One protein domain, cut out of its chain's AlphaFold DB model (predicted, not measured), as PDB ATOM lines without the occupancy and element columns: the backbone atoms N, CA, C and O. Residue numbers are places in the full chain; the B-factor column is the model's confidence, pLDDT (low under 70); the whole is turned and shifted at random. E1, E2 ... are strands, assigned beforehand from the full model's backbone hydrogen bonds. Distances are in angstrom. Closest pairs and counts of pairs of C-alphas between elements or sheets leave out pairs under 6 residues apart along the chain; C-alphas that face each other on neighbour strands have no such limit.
ATOM      1  N   GLN A 628     -35.511  30.771   1.655       92.50
ATOM      2  CA  GLN A 628     -35.585  31.736   2.755       92.50
ATOM      3  C   GLN A 628     -35.039  33.102   2.329       92.50
ATOM      4  O   GLN A 628     -33.831  33.304   2.199       92.50
ATOM      5  N   MET A 629     -35.937  34.073   2.218       92.50
ATOM      6  CA  MET A 629     -35.610  35.477   2.005       92.50
ATOM      7  C   MET A 629     -35.276  36.120   3.349       92.50
ATOM      8  O   MET A 629     -36.068  36.028   4.284       92.50
ATOM      9  N   THR A 630     -34.116  36.772   3.469       89.94
ATOM     10  CA  THR A 630     -33.646  37.373   4.732       89.94
ATOM     11  C   THR A 630     -33.355  38.859   4.561       89.94
ATOM     12  O   THR A 630     -32.582  39.232   3.684       89.94
ATOM     13  N   ALA A 631     -33.945  39.694   5.423       86.44
ATOM     14  CA  ALA A 631     -33.772  41.151   5.460       86.44
ATOM     15  C   ALA A 631     -33.948  41.866   4.097       86.44
ATOM     16  O   ALA A 631     -33.306  42.881   3.828       86.44
ATOM     17  N   VAL A 632     -34.848  41.366   3.246       89.69
ATOM     18  CA  VAL A 632     -35.109  41.911   1.906       89.69
ATOM     19  C   VAL A 632     -35.933  43.207   2.007       89.69
ATOM     20  O   VAL A 632     -36.895  43.227   2.779       89.69
ATOM     21  N   PRO A 633     -35.606  44.285   1.265       89.81
ATOM     22  CA  PRO A 633     -36.356  45.543   1.300       89.81
ATOM     23  C   PRO A 633     -37.845  45.400   0.960       89.81
ATOM     24  O   PRO A 633     -38.215  44.613   0.096       89.81
ATOM     25  N   ILE A 634     -38.698  46.201   1.598       90.88
ATOM     26  CA  ILE A 634     -40.159  46.222   1.385       90.88
ATOM     27  C   ILE A 634     -40.665  47.642   1.113       90.88
ATOM     28  O   ILE A 634     -40.060  48.621   1.546       90.88
ATOM     29  N   LYS A 635     -41.799  47.766   0.413       90.69
ATOM     30  CA  LYS A 635     -42.477  49.056   0.184       90.69
ATOM     31  C   LYS A 635     -43.724  49.133   1.070       90.69
ATOM     32  O   LYS A 635     -44.530  48.208   1.059       90.69
ATOM     33  N   VAL A 636     -43.927  50.236   1.793       90.69
ATOM     34  CA  VAL A 636     -45.168  50.477   2.557       90.69
ATOM     35  C   VAL A 636     -46.044  51.482   1.812       90.69
ATOM     36  O   VAL A 636     -45.667  52.641   1.639       90.69
ATOM     37  N   ARG A 637     -47.231  51.055   1.373       91.19
ATOM     38  CA  ARG A 637     -48.226  51.910   0.712       91.19
ATOM     39  C   ARG A 637     -49.251  52.385   1.745       91.19
ATOM     40  O   ARG A 637     -50.020  51.588   2.278       91.19
ATOM     41  N   GLN A 638     -49.281  53.689   2.019       91.19
ATOM     42  CA  GLN A 638     -50.259  54.313   2.918       91.19
ATOM     43  C   GLN A 638     -51.422  54.934   2.130       91.19
ATOM     44  O   GLN A 638     -51.275  55.974   1.487       91.19
ATOM     45  N   THR A 639     -52.617  54.366   2.269       89.12
ATOM     46  CA  THR A 639     -53.868  54.950   1.771       89.12
ATOM     47  C   THR A 639     -54.545  55.753   2.882       89.12
ATOM     48  O   THR A 639     -54.798  55.242   3.970       89.12
ATOM     49  N   THR A 640     -54.870  57.022   2.613       86.75
ATOM     50  CA  THR A 640     -55.504  57.928   3.590       86.75
ATOM     51  C   THR A 640     -56.877  58.379   3.091       86.75
ATOM     52  O   THR A 640     -56.981  59.041   2.058       86.75
ATOM     53  N   LYS A 641     -57.948  58.044   3.819       85.81
ATOM     54  CA  LYS A 641     -59.340  58.326   3.433       85.81
ATOM     55  C   LYS A 641     -60.028  59.216   4.462       85.81
ATOM     56  O   LYS A 641     -60.343  58.775   5.562       85.81
ATOM     57  N   THR A 642     -60.328  60.457   4.090       82.50
ATOM     58  CA  THR A 642     -61.015  61.415   4.971       82.50
ATOM     59  C   THR A 642     -62.514  61.449   4.686       82.50
ATOM     60  O   THR A 642     -62.935  61.781   3.580       82.50
ATOM     61  N   ILE A 643     -63.334  61.142   5.694       79.81
ATOM     62  CA  ILE A 643     -64.799  61.221   5.622       79.81
ATOM     63  C   ILE A 643     -65.271  62.431   6.431       79.81
ATOM     64  O   ILE A 643     -64.993  62.547   7.624       79.81
ATOM     65  N   VAL A 644     -66.021  63.323   5.781       74.25
ATOM     66  CA  VAL A 644     -66.601  64.526   6.394       74.25
ATOM     67  C   VAL A 644     -68.113  64.342   6.507       74.25
ATOM     68  O   VAL A 644     -68.822  64.388   5.502       74.25
ATOM     69  N   GLN A 645     -68.629  64.138   7.721       64.44
ATOM     70  CA  GLN A 645     -70.075  64.046   7.952       64.44
ATOM     71  C   GLN A 645     -70.650  65.410   8.362       64.44
ATOM     72  O   GLN A 645     -70.312  65.974   9.405       64.44
ATOM     73  N   GLY A 646     -71.533  65.947   7.515       54.03
ATOM     74  CA  GLY A 646     -72.234  67.210   7.744       54.03
ATOM     75  C   GLY A 646     -73.537  67.018   8.521       54.03
ATOM     76  O   GLY A 646     -74.528  66.544   7.966       54.03
ATOM     77  N   GLY A 647     -73.559  67.425   9.793       46.94
ATOM     78  CA  GLY A 647     -74.760  67.380  10.631       46.94
ATOM     79  C   GLY A 647     -75.877  68.311  10.142       46.94
ATOM     80  O   GLY A 647     -75.699  69.523  10.011       46.94
ATOM     81  N   GLY A 648     -77.071  67.763   9.908       53.97
ATOM     82  CA  GLY A 648     -78.245  68.551   9.529       53.97
ATOM     83  C   GLY A 648     -78.744  69.444  10.673       53.97
ATOM     84  O   GLY A 648     -79.258  68.951  11.671       53.97
ATOM     85  N   LYS A 649     -78.659  70.770  10.499       55.56
ATOM     86  CA  LYS A 649     -79.177  71.825  11.406       55.56
ATOM     87  C   LYS A 649     -78.573  71.917  12.824       55.56
ATOM     88  O   LYS A 649     -78.896  72.882  13.516       55.56
ATOM     89  N   SER A 650     -77.658  71.040  13.240       53.53
ATOM     90  CA  SER A 650     -76.782  71.261  14.406       53.53
ATOM     91  C   SER A 650     -75.346  71.571  13.960       53.53
ATOM     92  O   SER A 650     -74.860  71.049  12.961       53.53
ATOM     93  N   LYS A 651     -74.658  72.476  14.671       56.47
ATOM     94  CA  LYS A 651     -73.330  72.981  14.276       56.47
ATOM     95  C   LYS A 651     -72.189  72.055  14.722       56.47
ATOM     96  O   LYS A 651     -71.403  72.422  15.589       56.47
ATOM     97  N   SER A 652     -72.081  70.887  14.101       57.03
ATOM     98  CA  SER A 652     -70.899  70.026  14.210       57.03
ATOM     99  C   SER A 652     -70.625  69.338  12.876       57.03
ATOM    100  O   SER A 652     -71.446  68.555  12.400       57.03
ATOM    101  N   VAL A 653     -69.465  69.630  12.292       60.09
ATOM    102  CA  VAL A 653     -68.874  68.834  11.212       60.09
ATOM    103  C   VAL A 653     -67.860  67.912  11.872       60.09
ATOM    104  O   VAL A 653     -66.938  68.398  12.524       60.09
ATOM    105  N   SER A 654     -68.046  66.602  11.738       65.31
ATOM    106  CA  SER A 654     -67.058  65.613  12.171       65.31
ATOM    107  C   SER A 654     -66.264  65.143  10.959       65.31
ATOM    108  O   SER A 654     -66.826  64.533  10.044       65.31
ATOM    109  N   THR A 655     -64.968  65.435  10.969       74.88
ATOM    110  CA  THR A 655     -63.997  64.929   9.999       74.88
ATOM    111  C   THR A 655     -63.246  63.773  10.645       74.88
ATOM    112  O   THR A 655     -62.568  63.986  11.648       74.88
ATOM    113  N   THR A 656     -63.354  62.578  10.070       79.25
ATOM    114  CA  THR A 656     -62.598  61.396  10.503       79.25
ATOM    115  C   THR A 656     -61.696  60.949   9.364       79.25
ATOM    116  O   THR A 656     -62.176  60.684   8.260       79.25
ATOM    117  N   THR A 657     -60.396  60.872   9.632       82.50
ATOM    118  CA  THR A 657     -59.389  60.387   8.685       82.50
ATOM    119  C   THR A 657     -59.022  58.957   9.044       82.50
ATOM    120  O   THR A 657     -58.614  58.691  10.170       82.50
ATOM    121  N   TYR A 658     -59.189  58.058   8.081       84.50
ATOM    122  CA  TYR A 658     -58.875  56.640   8.184       84.50
ATOM    123  C   TYR A 658     -57.550  56.383   7.460       84.50
ATOM    124  O   TYR A 658     -57.371  56.851   6.332       84.50
ATOM    125  N   TYR A 659     -56.648  55.649   8.100       87.50
ATOM    126  CA  TYR A 659     -55.342  55.264   7.568       87.50
ATOM    127  C   TYR A 659     -55.335  53.757   7.310       87.50
ATOM    128  O   TYR A 659     -55.757  52.981   8.162       87.50
ATOM    129  N   THR A 660     -54.862  53.335   6.144       91.44
ATOM    130  CA  THR A 660     -54.696  51.922   5.789       91.44
ATOM    131  C   THR A 660     -53.297  51.742   5.226       91.44
ATOM    132  O   THR A 660     -52.884  52.515   4.363       91.44
ATOM    133  N   TYR A 661     -52.571  50.747   5.731       92.81
ATOM    134  CA  TYR A 661     -51.192  50.468   5.343       92.81
ATOM    135  C   TYR A 661     -51.118  49.077   4.718       92.81
ATOM    136  O   TYR A 661     -51.602  48.107   5.302       92.81
ATOM    137  N   GLU A 662     -50.502  48.996   3.547       93.69
ATOM    138  CA  GLU A 662     -50.192  47.753   2.842       93.69
ATOM    139  C   GLU A 662     -48.668  47.602   2.806       93.69
ATOM    140  O   GLU A 662     -47.970  48.499   2.327       93.69
ATOM    141  N   VAL A 663     -48.139  46.489   3.313       92.88
ATOM    142  CA  VAL A 663     -46.746  46.088   3.082       92.88
ATOM    143  C   VAL A 663     -46.707  45.284   1.792       92.88
ATOM    144  O   VAL A 663     -47.358  44.247   1.688       92.88
ATOM    145  N   LEU A 664     -45.944  45.774   0.820       90.75
ATOM    146  CA  LEU A 664     -45.683  45.111  -0.449       90.75
ATOM    147  C   LEU A 664     -44.315  44.430  -0.346       90.75
ATOM    148  O   LEU A 664     -43.285  45.099  -0.188       90.75
ATOM    149  N   PHE A 665     -44.314  43.103  -0.417       90.25
ATOM    150  CA  PHE A 665     -43.102  42.301  -0.495       90.25
ATOM    151  C   PHE A 665     -42.615  42.254  -1.952       90.25
ATOM    152  O   PHE A 665     -43.435  42.121  -2.858       90.25
ATOM    153  N   PRO A 666     -41.299  42.299  -2.224       84.44
ATOM    154  CA  PRO A 666     -40.774  42.212  -3.590       84.44
ATOM    155  C   PRO A 666     -40.834  40.793  -4.184       84.44
ATOM    156  O   PRO A 666     -40.247  40.547  -5.229       84.44
ATOM    157  N   HIS A 667     -41.503  39.841  -3.530       87.56
ATOM    158  CA  HIS A 667     -41.689  38.486  -4.046       87.56
ATOM    159  C   HIS A 667     -43.143  38.057  -3.840       87.56
ATOM    160  O   HIS A 667     -43.659  38.107  -2.722       87.56
ATOM    161  N   ALA A 668     -43.775  37.607  -4.921       83.25
ATOM    162  CA  ALA A 668     -45.040  36.877  -4.908       83.25
ATOM    163  C   ALA A 668     -44.846  35.418  -4.438       83.25
ATOM    164  O   ALA A 668     -43.714  34.953  -4.314       83.25
ATOM    165  N   SER A 669     -45.940  34.672  -4.238       87.25
ATOM    166  CA  SER A 669     -45.910  33.249  -3.828       87.25
ATOM    167  C   SER A 669     -45.114  32.981  -2.537       87.25
ATOM    168  O   SER A 669     -44.283  32.072  -2.454       87.25
ATOM    169  N   ILE A 670     -45.397  33.785  -1.510       90.88
ATOM    170  CA  ILE A 670     -44.892  33.608  -0.141       90.88
ATOM    171  C   ILE A 670     -45.524  32.345   0.457       90.88
ATOM    172  O   ILE A 670     -46.727  32.124   0.294       90.88
ATOM    173  N   THR A 671     -44.757  31.506   1.160       91.19
ATOM    174  CA  THR A 671     -45.328  30.282   1.744       91.19
ATOM    175  C   THR A 671     -46.161  30.612   2.997       91.19
ATOM    176  O   THR A 671     -45.719  31.386   3.849       91.19
ATOM    177  N   PRO A 672     -47.396  30.082   3.130       91.50
ATOM    178  CA  PRO A 672     -48.295  30.447   4.226       91.50
ATOM    179  C   PRO A 672     -48.059  29.650   5.515       91.50
ATOM    180  O   PRO A 672     -48.685  29.933   6.531       91.50
ATOM    181  N   ASP A 673     -47.213  28.627   5.482       91.12
ATOM    182  CA  ASP A 673     -46.901  27.716   6.586       91.12
ATOM    183  C   ASP A 673     -45.839  28.248   7.562       91.12
ATOM    184  O   ASP A 673     -45.830  27.832   8.723       91.12
ATOM    185  N   GLU A 674     -45.025  29.216   7.143       92.12
ATOM    186  CA  GLU A 674     -43.969  29.838   7.950       92.12
ATOM    187  C   GLU A 674     -44.306  31.298   8.344       92.12
ATOM    188  O   GLU A 674     -45.107  31.965   7.682       92.12
ATOM    189  N   PRO A 675     -43.741  31.827   9.450       94.19
ATOM    190  CA  PRO A 675     -43.971  33.201   9.888       94.19
ATOM    191  C   PRO A 675     -43.157  34.212   9.069       94.19
ATOM    192  O   PRO A 675     -42.043  33.932   8.622       94.19
ATOM    193  N   ILE A 676     -43.683  35.434   8.957       96.81
ATOM    194  CA  ILE A 676     -42.998  36.571   8.324       96.81
ATOM    195  C   ILE A 676     -42.515  37.529   9.414       96.81
ATOM    196  O   ILE A 676     -43.277  37.914  10.301       96.81
ATOM    197  N   TYR A 677     -41.263  37.960   9.325       96.81
ATOM    198  CA  TYR A 677     -40.644  38.927  10.230       96.81
ATOM    199  C   TYR A 677     -40.446  40.257   9.503       96.81
ATOM    200  O   TYR A 677     -39.964  40.266   8.374       96.81
ATOM    201  N   LEU A 678     -40.801  41.373  10.140       96.12
ATOM    202  CA  LEU A 678     -40.705  42.724   9.577       96.12
ATOM    203  C   LEU A 678     -39.845  43.614  10.471       96.12
ATOM    204  O   LEU A 678     -40.081  43.685  11.681       96.12
ATOM    205  N   TYR A 679     -38.893  44.319   9.869       95.50
ATOM    206  CA  TYR A 679     -37.896  45.133  10.560       95.50
ATOM    207  C   TYR A 679     -37.952  46.590  10.098       95.50
ATOM    208  O   TYR A 679     -38.335  46.888   8.963       95.50
ATOM    209  N   ASP A 680     -37.553  47.501  10.979       94.00
ATOM    210  CA  ASP A 680     -37.359  48.912  10.639       94.00
ATOM    211  C   ASP A 680     -36.012  49.185   9.944       94.00
ATOM    212  O   ASP A 680     -35.193  48.290   9.716       94.00
ATOM    213  N   ASN A 681     -35.763  50.454   9.616       89.06
ATOM    214  CA  ASN A 681     -34.511  50.912   9.005       89.06
ATOM    215  C   ASN A 681     -33.261  50.815   9.911       89.06
ATOM    216  O   ASN A 681     -32.168  51.152   9.458       89.06
ATOM    217  N   GLN A 682     -33.394  50.350  11.158       89.38
ATOM    218  CA  GLN A 682     -32.286  50.015  12.060       89.38
ATOM    219  C   GLN A 682     -32.084  48.493  12.194       89.38
ATOM    220  O   GLN A 682     -31.194  48.054  12.922       89.38
ATOM    221  N   GLY A 683     -32.892  47.682  11.498       87.88
ATOM    222  CA  GLY A 683     -32.877  46.222  11.594       87.88
ATOM    223  C   GLY A 683     -33.547  45.681  12.861       87.88
ATOM    224  O   GLY A 683     -33.350  44.515  13.206       87.88
ATOM    225  N   ILE A 684     -34.331  46.497  13.574       91.25
ATOM    226  CA  ILE A 684     -35.052  46.070  14.778       91.25
ATOM    227  C   ILE A 684     -36.381  45.441  14.355       91.25
ATOM    228  O   ILE A 684     -37.125  46.005  13.556       91.25
ATOM    229  N   LEU A 685     -36.686  44.258  14.897       94.31
ATOM    230  CA  LEU A 685     -37.927  43.530  14.624       94.31
ATOM    231  C   LEU A 685     -39.140  44.288  15.191       94.31
ATOM    232  O   LEU A 685     -39.252  44.444  16.407       94.31
ATOM    233  N   GLN A 686     -40.059  44.698  14.317       95.88
ATOM    234  CA  GLN A 686     -41.278  45.438  14.664       95.88
ATOM    235  C   GLN A 686     -42.543  44.566  14.615       95.88
ATOM    236  O   GLN A 686     -43.424  44.720  15.462       95.88
ATOM    237  N   TYR A 687     -42.631  43.611  13.678       95.25
ATOM    238  CA  TYR A 687     -43.742  42.650  13.615       95.25
ATOM    239  C   TYR A 687     -43.270  41.220  13.340       95.25
ATOM    240  O   TYR A 687     -42.324  40.987  12.589       95.25
ATOM    241  N   THR A 688     -44.018  40.260  13.884       95.75
ATOM    242  CA  THR A 688     -44.039  38.869  13.422       95.75
ATOM    243  C   THR A 688     -45.465  38.532  13.007       95.75
ATOM    244  O   THR A 688     -46.364  38.494  13.847       95.75
ATOM    245  N   ILE A 689     -45.670  38.304  11.714       95.88
ATOM    246  CA  ILE A 689     -46.925  37.803  11.158       95.88
ATOM    247  C   ILE A 689     -46.937  36.284  11.346       95.88
ATOM    248  O   ILE A 689     -45.928  35.614  11.117       95.88
ATOM    249  N   SER A 690     -48.064  35.740  11.796       94.06
ATOM    250  CA  SER A 690     -48.211  34.294  11.993       94.06
ATOM    251  C   SER A 690     -48.417  33.552  10.662       94.06
ATOM    252  O   SER A 690     -48.913  34.152   9.708       94.06
ATOM    253  N   PRO A 691     -48.107  32.244  10.594       94.38
ATOM    254  CA  PRO A 691     -48.537  31.394   9.488       94.38
ATOM    255  C   PRO A 691     -50.050  31.485   9.255       94.38
ATOM    256  O   PRO A 691     -50.830  31.474  10.210       94.38
ATOM    257  N   ASN A 692     -50.460  31.496   7.987       92.44
ATOM    258  CA  ASN A 692     -51.845  31.601   7.522       92.44
ATOM    259  C   ASN A 692     -52.605  32.827   8.086       92.44
ATOM    260  O   ASN A 692     -53.798  32.734   8.390       92.44
ATOM    261  N   ASP A 693     -51.939  33.977   8.240       94.38
ATOM    262  CA  ASP A 693     -52.600  35.218   8.660       94.38
ATOM    263  C   ASP A 693     -53.586  35.698   7.572       94.38
ATOM    264  O   ASP A 693     -53.191  35.884   6.418       94.38
ATOM    265  N   PRO A 694     -54.875  35.919   7.901       92.44
ATOM    266  CA  PRO A 694     -55.917  36.198   6.911       92.44
ATOM    267  C   PRO A 694     -55.835  37.599   6.285       92.44
ATOM    268  O   PRO A 694     -56.676  37.932   5.451       92.44
ATOM    269  N   ASN A 695     -54.872  38.431   6.696       93.88
ATOM    270  CA  ASN A 695     -54.617  39.751   6.122       93.88
ATOM    271  C   ASN A 695     -53.428  39.738   5.138       93.88
ATOM    272  O   ASN A 695     -53.093  40.788   4.588       93.88
ATOM    273  N   VAL A 696     -52.772  38.586   4.932       93.12
ATOM    274  CA  VAL A 696     -51.723  38.393   3.920       93.12
ATOM    275  C   VAL A 696     -52.329  37.760   2.666       93.12
ATOM    276  O   VAL A 696     -52.816  36.629   2.700       93.12
ATOM    277  N   ASP A 697     -52.244  38.454   1.533       91.69
ATOM    278  CA  ASP A 697     -52.321  37.814   0.223       91.69
ATOM    279  C   ASP A 697     -50.950  37.201  -0.097       91.69
ATOM    280  O   ASP A 697     -50.044  37.845  -0.634       91.69
ATOM    281  N   TYR A 698     -50.804  35.933   0.285       87.62
ATOM    282  CA  TYR A 698     -49.606  35.127   0.052       87.62
ATOM    283  C   TYR A 698     -49.312  34.915  -1.444       87.62
ATOM    284  O   TYR A 698     -48.159  34.702  -1.818       87.62
ATOM    285  N   GLY A 699     -50.332  35.002  -2.307       83.69
ATOM    286  CA  GLY A 699     -50.164  34.922  -3.756       83.69
ATOM    287  C   GLY A 699     -49.549  36.205  -4.306       83.69
ATOM    288  O   GLY A 699     -48.499  36.151  -4.942       83.69
ATOM    289  N   ALA A 700     -50.167  37.350  -4.009       83.94
ATOM    290  CA  ALA A 700     -49.741  38.661  -4.500       83.94
ATOM    291  C   ALA A 700     -48.492  39.231  -3.799       83.94
ATOM    292  O   ALA A 700     -47.878  40.152  -4.329       83.94
ATOM    293  N   GLY A 701     -48.118  38.720  -2.622       88.88
ATOM    294  CA  GLY A 701     -47.024  39.285  -1.824       88.88
ATOM    295  C   GLY A 701     -47.425  40.584  -1.115       88.88
ATOM    296  O   GLY A 701     -46.645  41.534  -1.070       88.88
ATOM    297  N   VAL A 702     -48.640  40.645  -0.555       92.31
ATOM    298  CA  VAL A 702     -49.180  41.852   0.102       92.31
ATOM    299  C   VAL A 702     -49.707  41.531   1.500       92.31
ATOM    300  O   VAL A 702     -50.510  40.619   1.657       92.31
ATOM    301  N   TRP A 703     -49.326  42.307   2.518       95.62
ATOM    302  CA  TRP A 703     -49.937  42.254   3.855       95.62
ATOM    303  C   TRP A 703     -50.660  43.555   4.197       95.62
ATOM    304  O   TRP A 703     -50.060  44.630   4.207       95.62
ATOM    305  N   ILE A 704     -51.949  43.460   4.520       95.12
ATOM    306  CA  ILE A 704     -52.758  44.590   4.985       95.12
ATOM    307  C   ILE A 704     -52.614  44.688   6.506       95.12
ATOM    308  O   ILE A 704     -53.046  43.795   7.234       95.12
ATOM    309  N   ILE A 705     -52.041  45.784   7.007       93.88
ATOM    310  CA  ILE A 705     -51.828  45.962   8.448       93.88
ATOM    311  C   ILE A 705     -53.185  46.198   9.141       93.88
ATOM    312  O   ILE A 705     -53.862  47.178   8.812       93.88
ATOM    313  N   PRO A 706     -53.602  45.366  10.119       88.75
ATOM    314  CA  PRO A 706     -54.920  45.496  10.739       88.75
ATOM    315  C   PRO A 706     -55.072  46.791  11.551       88.75
ATOM    316  O   PRO A 706     -54.541  46.927  12.654       88.75
ATOM    317  N   GLY A 707     -55.844  47.744  11.027       85.75
ATOM    318  CA  GLY A 707     -56.119  49.016  11.690       85.75
ATOM    319  C   GLY A 707     -56.839  50.024  10.795       85.75
ATOM    320  O   GLY A 707     -57.052  49.786   9.608       85.75
ATOM    321  N   ILE A 708     -57.233  51.153  11.392       84.00
ATOM    322  CA  ILE A 708     -57.751  52.339  10.682       84.00
ATOM    323  C   ILE A 708     -57.183  53.669  11.213       84.00
ATOM    324  O   ILE A 708     -57.524  54.738  10.706       84.00
ATOM    325  N   GLU A 709     -56.355  53.615  12.256       87.50
ATOM    326  CA  GLU A 709     -55.689  54.770  12.863       87.50
ATOM    327  C   GLU A 709     -54.257  54.880  12.316       87.50
ATOM    328  O   GLU A 709     -53.723  53.912  11.769       87.50
ATOM    329  N   ARG A 710     -53.634  56.060  12.432       89.06
ATOM    330  CA  ARG A 710     -52.248  56.253  11.984       89.06
ATOM    331  C   ARG A 710     -51.316  55.332  12.775       89.06
ATOM    332  O   ARG A 710     -51.434  55.243  13.996       89.06
ATOM    333  N   ASN A 711     -50.392  54.677  12.084       89.88
ATOM    334  CA  ASN A 711     -49.470  53.715  12.666       89.88
ATOM    335  C   ASN A 711     -48.020  54.137  12.394       89.88
ATOM    336  O   ASN A 711     -47.438  53.780  11.372       89.88
ATOM    337  N   ASP A 712     -47.429  54.867  13.341       88.25
ATOM    338  CA  ASP A 712     -46.047  55.352  13.243       88.25
ATOM    339  C   ASP A 712     -45.010  54.201  13.161       88.25
ATOM    340  O   ASP A 712     -43.891  54.428  12.709       88.25
ATOM    341  N   VAL A 713     -45.366  52.963  13.552       89.44
ATOM    342  CA  VAL A 713     -44.509  51.766  13.403       89.44
ATOM    343  C   VAL A 713     -44.557  51.220  11.973       89.44
ATOM    344  O   VAL A 713     -43.536  50.791  11.445       89.44
ATOM    345  N   ALA A 714     -45.719  51.275  11.313       88.75
ATOM    346  CA  ALA A 714     -45.842  50.921   9.897       88.75
ATOM    347  C   ALA A 714     -45.050  51.880   8.996       88.75
ATOM    348  O   ALA A 714     -44.444  51.448   8.022       88.75
ATOM    349  N   GLU A 715     -45.025  53.170   9.342       89.56
ATOM    350  CA  GLU A 715     -44.336  54.219   8.574       89.56
ATOM    351  C   GLU A 715     -42.795  54.123   8.609       89.56
ATOM    352  O   GLU A 715     -42.135  54.856   7.873       89.56
ATOM    353  N   VAL A 716     -42.210  53.225   9.419       91.69
ATOM    354  CA  VAL A 716     -40.748  53.021   9.527       91.69
ATOM    355  C   VAL A 716     -40.261  51.620   9.130       91.69
ATOM    356  O   VAL A 716     -39.060  51.353   9.225       91.69
ATOM    357  N   LEU A 717     -41.151  50.725   8.680       94.62
ATOM    358  CA  LEU A 717     -40.760  49.395   8.192       94.62
ATOM    359  C   LEU A 717     -39.909  49.513   6.920       94.62
ATOM    360  O   LEU A 717     -40.245  50.277   6.016       94.62
ATOM    361  N   ALA A 718     -38.827  48.738   6.846       91.69
ATOM    362  CA  ALA A 718     -37.841  48.825   5.769       91.69
ATOM    363  C   ALA A 718     -37.474  47.470   5.149       91.69
ATOM    364  O   ALA A 718     -37.254  47.414   3.940       91.69
ATOM    365  N   THR A 719     -37.418  46.383   5.931       94.31
ATOM    366  CA  THR A 719     -37.045  45.048   5.423       94.31
ATOM    367  C   THR A 719     -37.882  43.913   6.020       94.31
ATOM    368  O   THR A 719     -38.574  44.085   7.026       94.31
ATOM    369  N   ALA A 720     -37.821  42.733   5.396       94.81
ATOM    370  CA  ALA A 720     -38.548  41.537   5.806       94.81
ATOM    371  C   ALA A 720     -37.723  40.243   5.687       94.81
ATOM    372  O   ALA A 720     -36.864  40.116   4.816       94.81
ATOM    373  N   THR A 721     -38.044  39.251   6.521       94.88
ATOM    374  CA  THR A 721     -37.547  37.868   6.426       94.88
ATOM    375  C   THR A 721     -38.742  36.920   6.337       94.88
ATOM    376  O   THR A 721     -39.625  36.973   7.194       94.88
ATOM    377  N   TYR A 722     -38.796  36.089   5.297       95.62
ATOM    378  CA  TYR A 722     -39.937  35.229   4.952       95.62
ATOM    379  C   TYR A 722     -39.515  34.094   4.003       95.62
ATOM    380  O   TYR A 722     -38.362  34.035   3.588       95.62
ATOM    381  N   HIS A 723     -40.436  33.195   3.651       93.06
ATOM    382  CA  HIS A 723     -40.180  32.084   2.730       93.06
ATOM    383  C   HIS A 723     -41.002  32.213   1.444       93.06
ATOM    384  O   HIS A 723     -42.127  32.713   1.478       93.06
ATOM    385  N   VAL A 724     -40.458  31.760   0.315       92.06
ATOM    386  CA  VAL A 724     -41.111  31.788  -1.009       92.06
ATOM    387  C   VAL A 724     -40.994  30.441  -1.719       92.06
ATOM    388  O   VAL A 724     -40.047  29.692  -1.477       92.06
ATOM    389  N   LEU A 725     -41.949  30.140  -2.602       90.31
ATOM    390  CA  LEU A 725     -41.977  28.913  -3.402       90.31
ATOM    391  C   LEU A 725     -42.465  29.210  -4.824       90.31
ATOM    392  O   LEU A 725     -43.663  29.374  -5.061       90.31
ATOM    393  N   TYR A 726     -41.546  29.210  -5.790       88.44
ATOM    394  CA  TYR A 726     -41.876  29.315  -7.211       88.44
ATOM    395  C   TYR A 726     -41.908  27.923  -7.855       88.44
ATOM    396  O   TYR A 726     -40.916  27.193  -7.860       88.44
TER     397      TYR A 726
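This is residues 628 to 726 of the 1098 residues of an uncharacterized protein of marine sediment metagenome (UniProt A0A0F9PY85). A small head of strands sends out one long two-stranded arm: the head holds a twisted four-stranded sheet, E1, E7, E4 and E5, and the arm is the hairpin E2 and E3, whose turn, residues 647 to 652, sticks out free. The short strand E6 pairs with E3 at the arm's foot, in the head. The printed part has 99 residues with seven named strands, E1 to E7 in order, and no named helix; the class is all strand. Both sheets, E1 - E7 - E4 - E5 and E2 - E3 - E6, are antiparallel. The whole is loose, with a radius of gyration of the C-alphas of 16.8 A, and spans 60 by 28 by 19 A, the arm making the length.

In the four-stranded sheet, E7, residues 717 to 725, is antiparallel to E1, residues 628 to 633, with N 629 and O 722 2.8 A apart. E7 is also antiparallel to E4, residues 676 to 680, with N 677 and O 721 at 2.9 A. E4 forms a hairpin with E5, residues 685 to 689, with N 678 and O 687 at 2.9 A. This sheet is twisted, its C-alphas up to 4.0 A off the best plane. E7 bends by 51 degrees at residue 721. E1 runs on into E2, residues 635 to 646, at 59 degrees. E2 forms a hairpin with E3, residues 653 to 664, with N 641 and O 658 at 2.8 A. E3 is antiparallel to E6, residues 702 to 704, with N 663 and O 703 at 2.8 A.

E1 begins at C-alpha 628 (-35.585, 31.736, 2.755). E2 measures 35.7 A, E3 35.2 A and E7 23.6 A, ending at C-alpha 725 (-41.977, 28.913, -3.402).

The C-alphas of Gln 628 and Lys 649, the two farthest apart, are 59.9 A from each other. The printed part has no cut. The links E3 to E4, E5 to E6 and E6 to E7 are long. Residues 645 to 654 have pLDDT under 70.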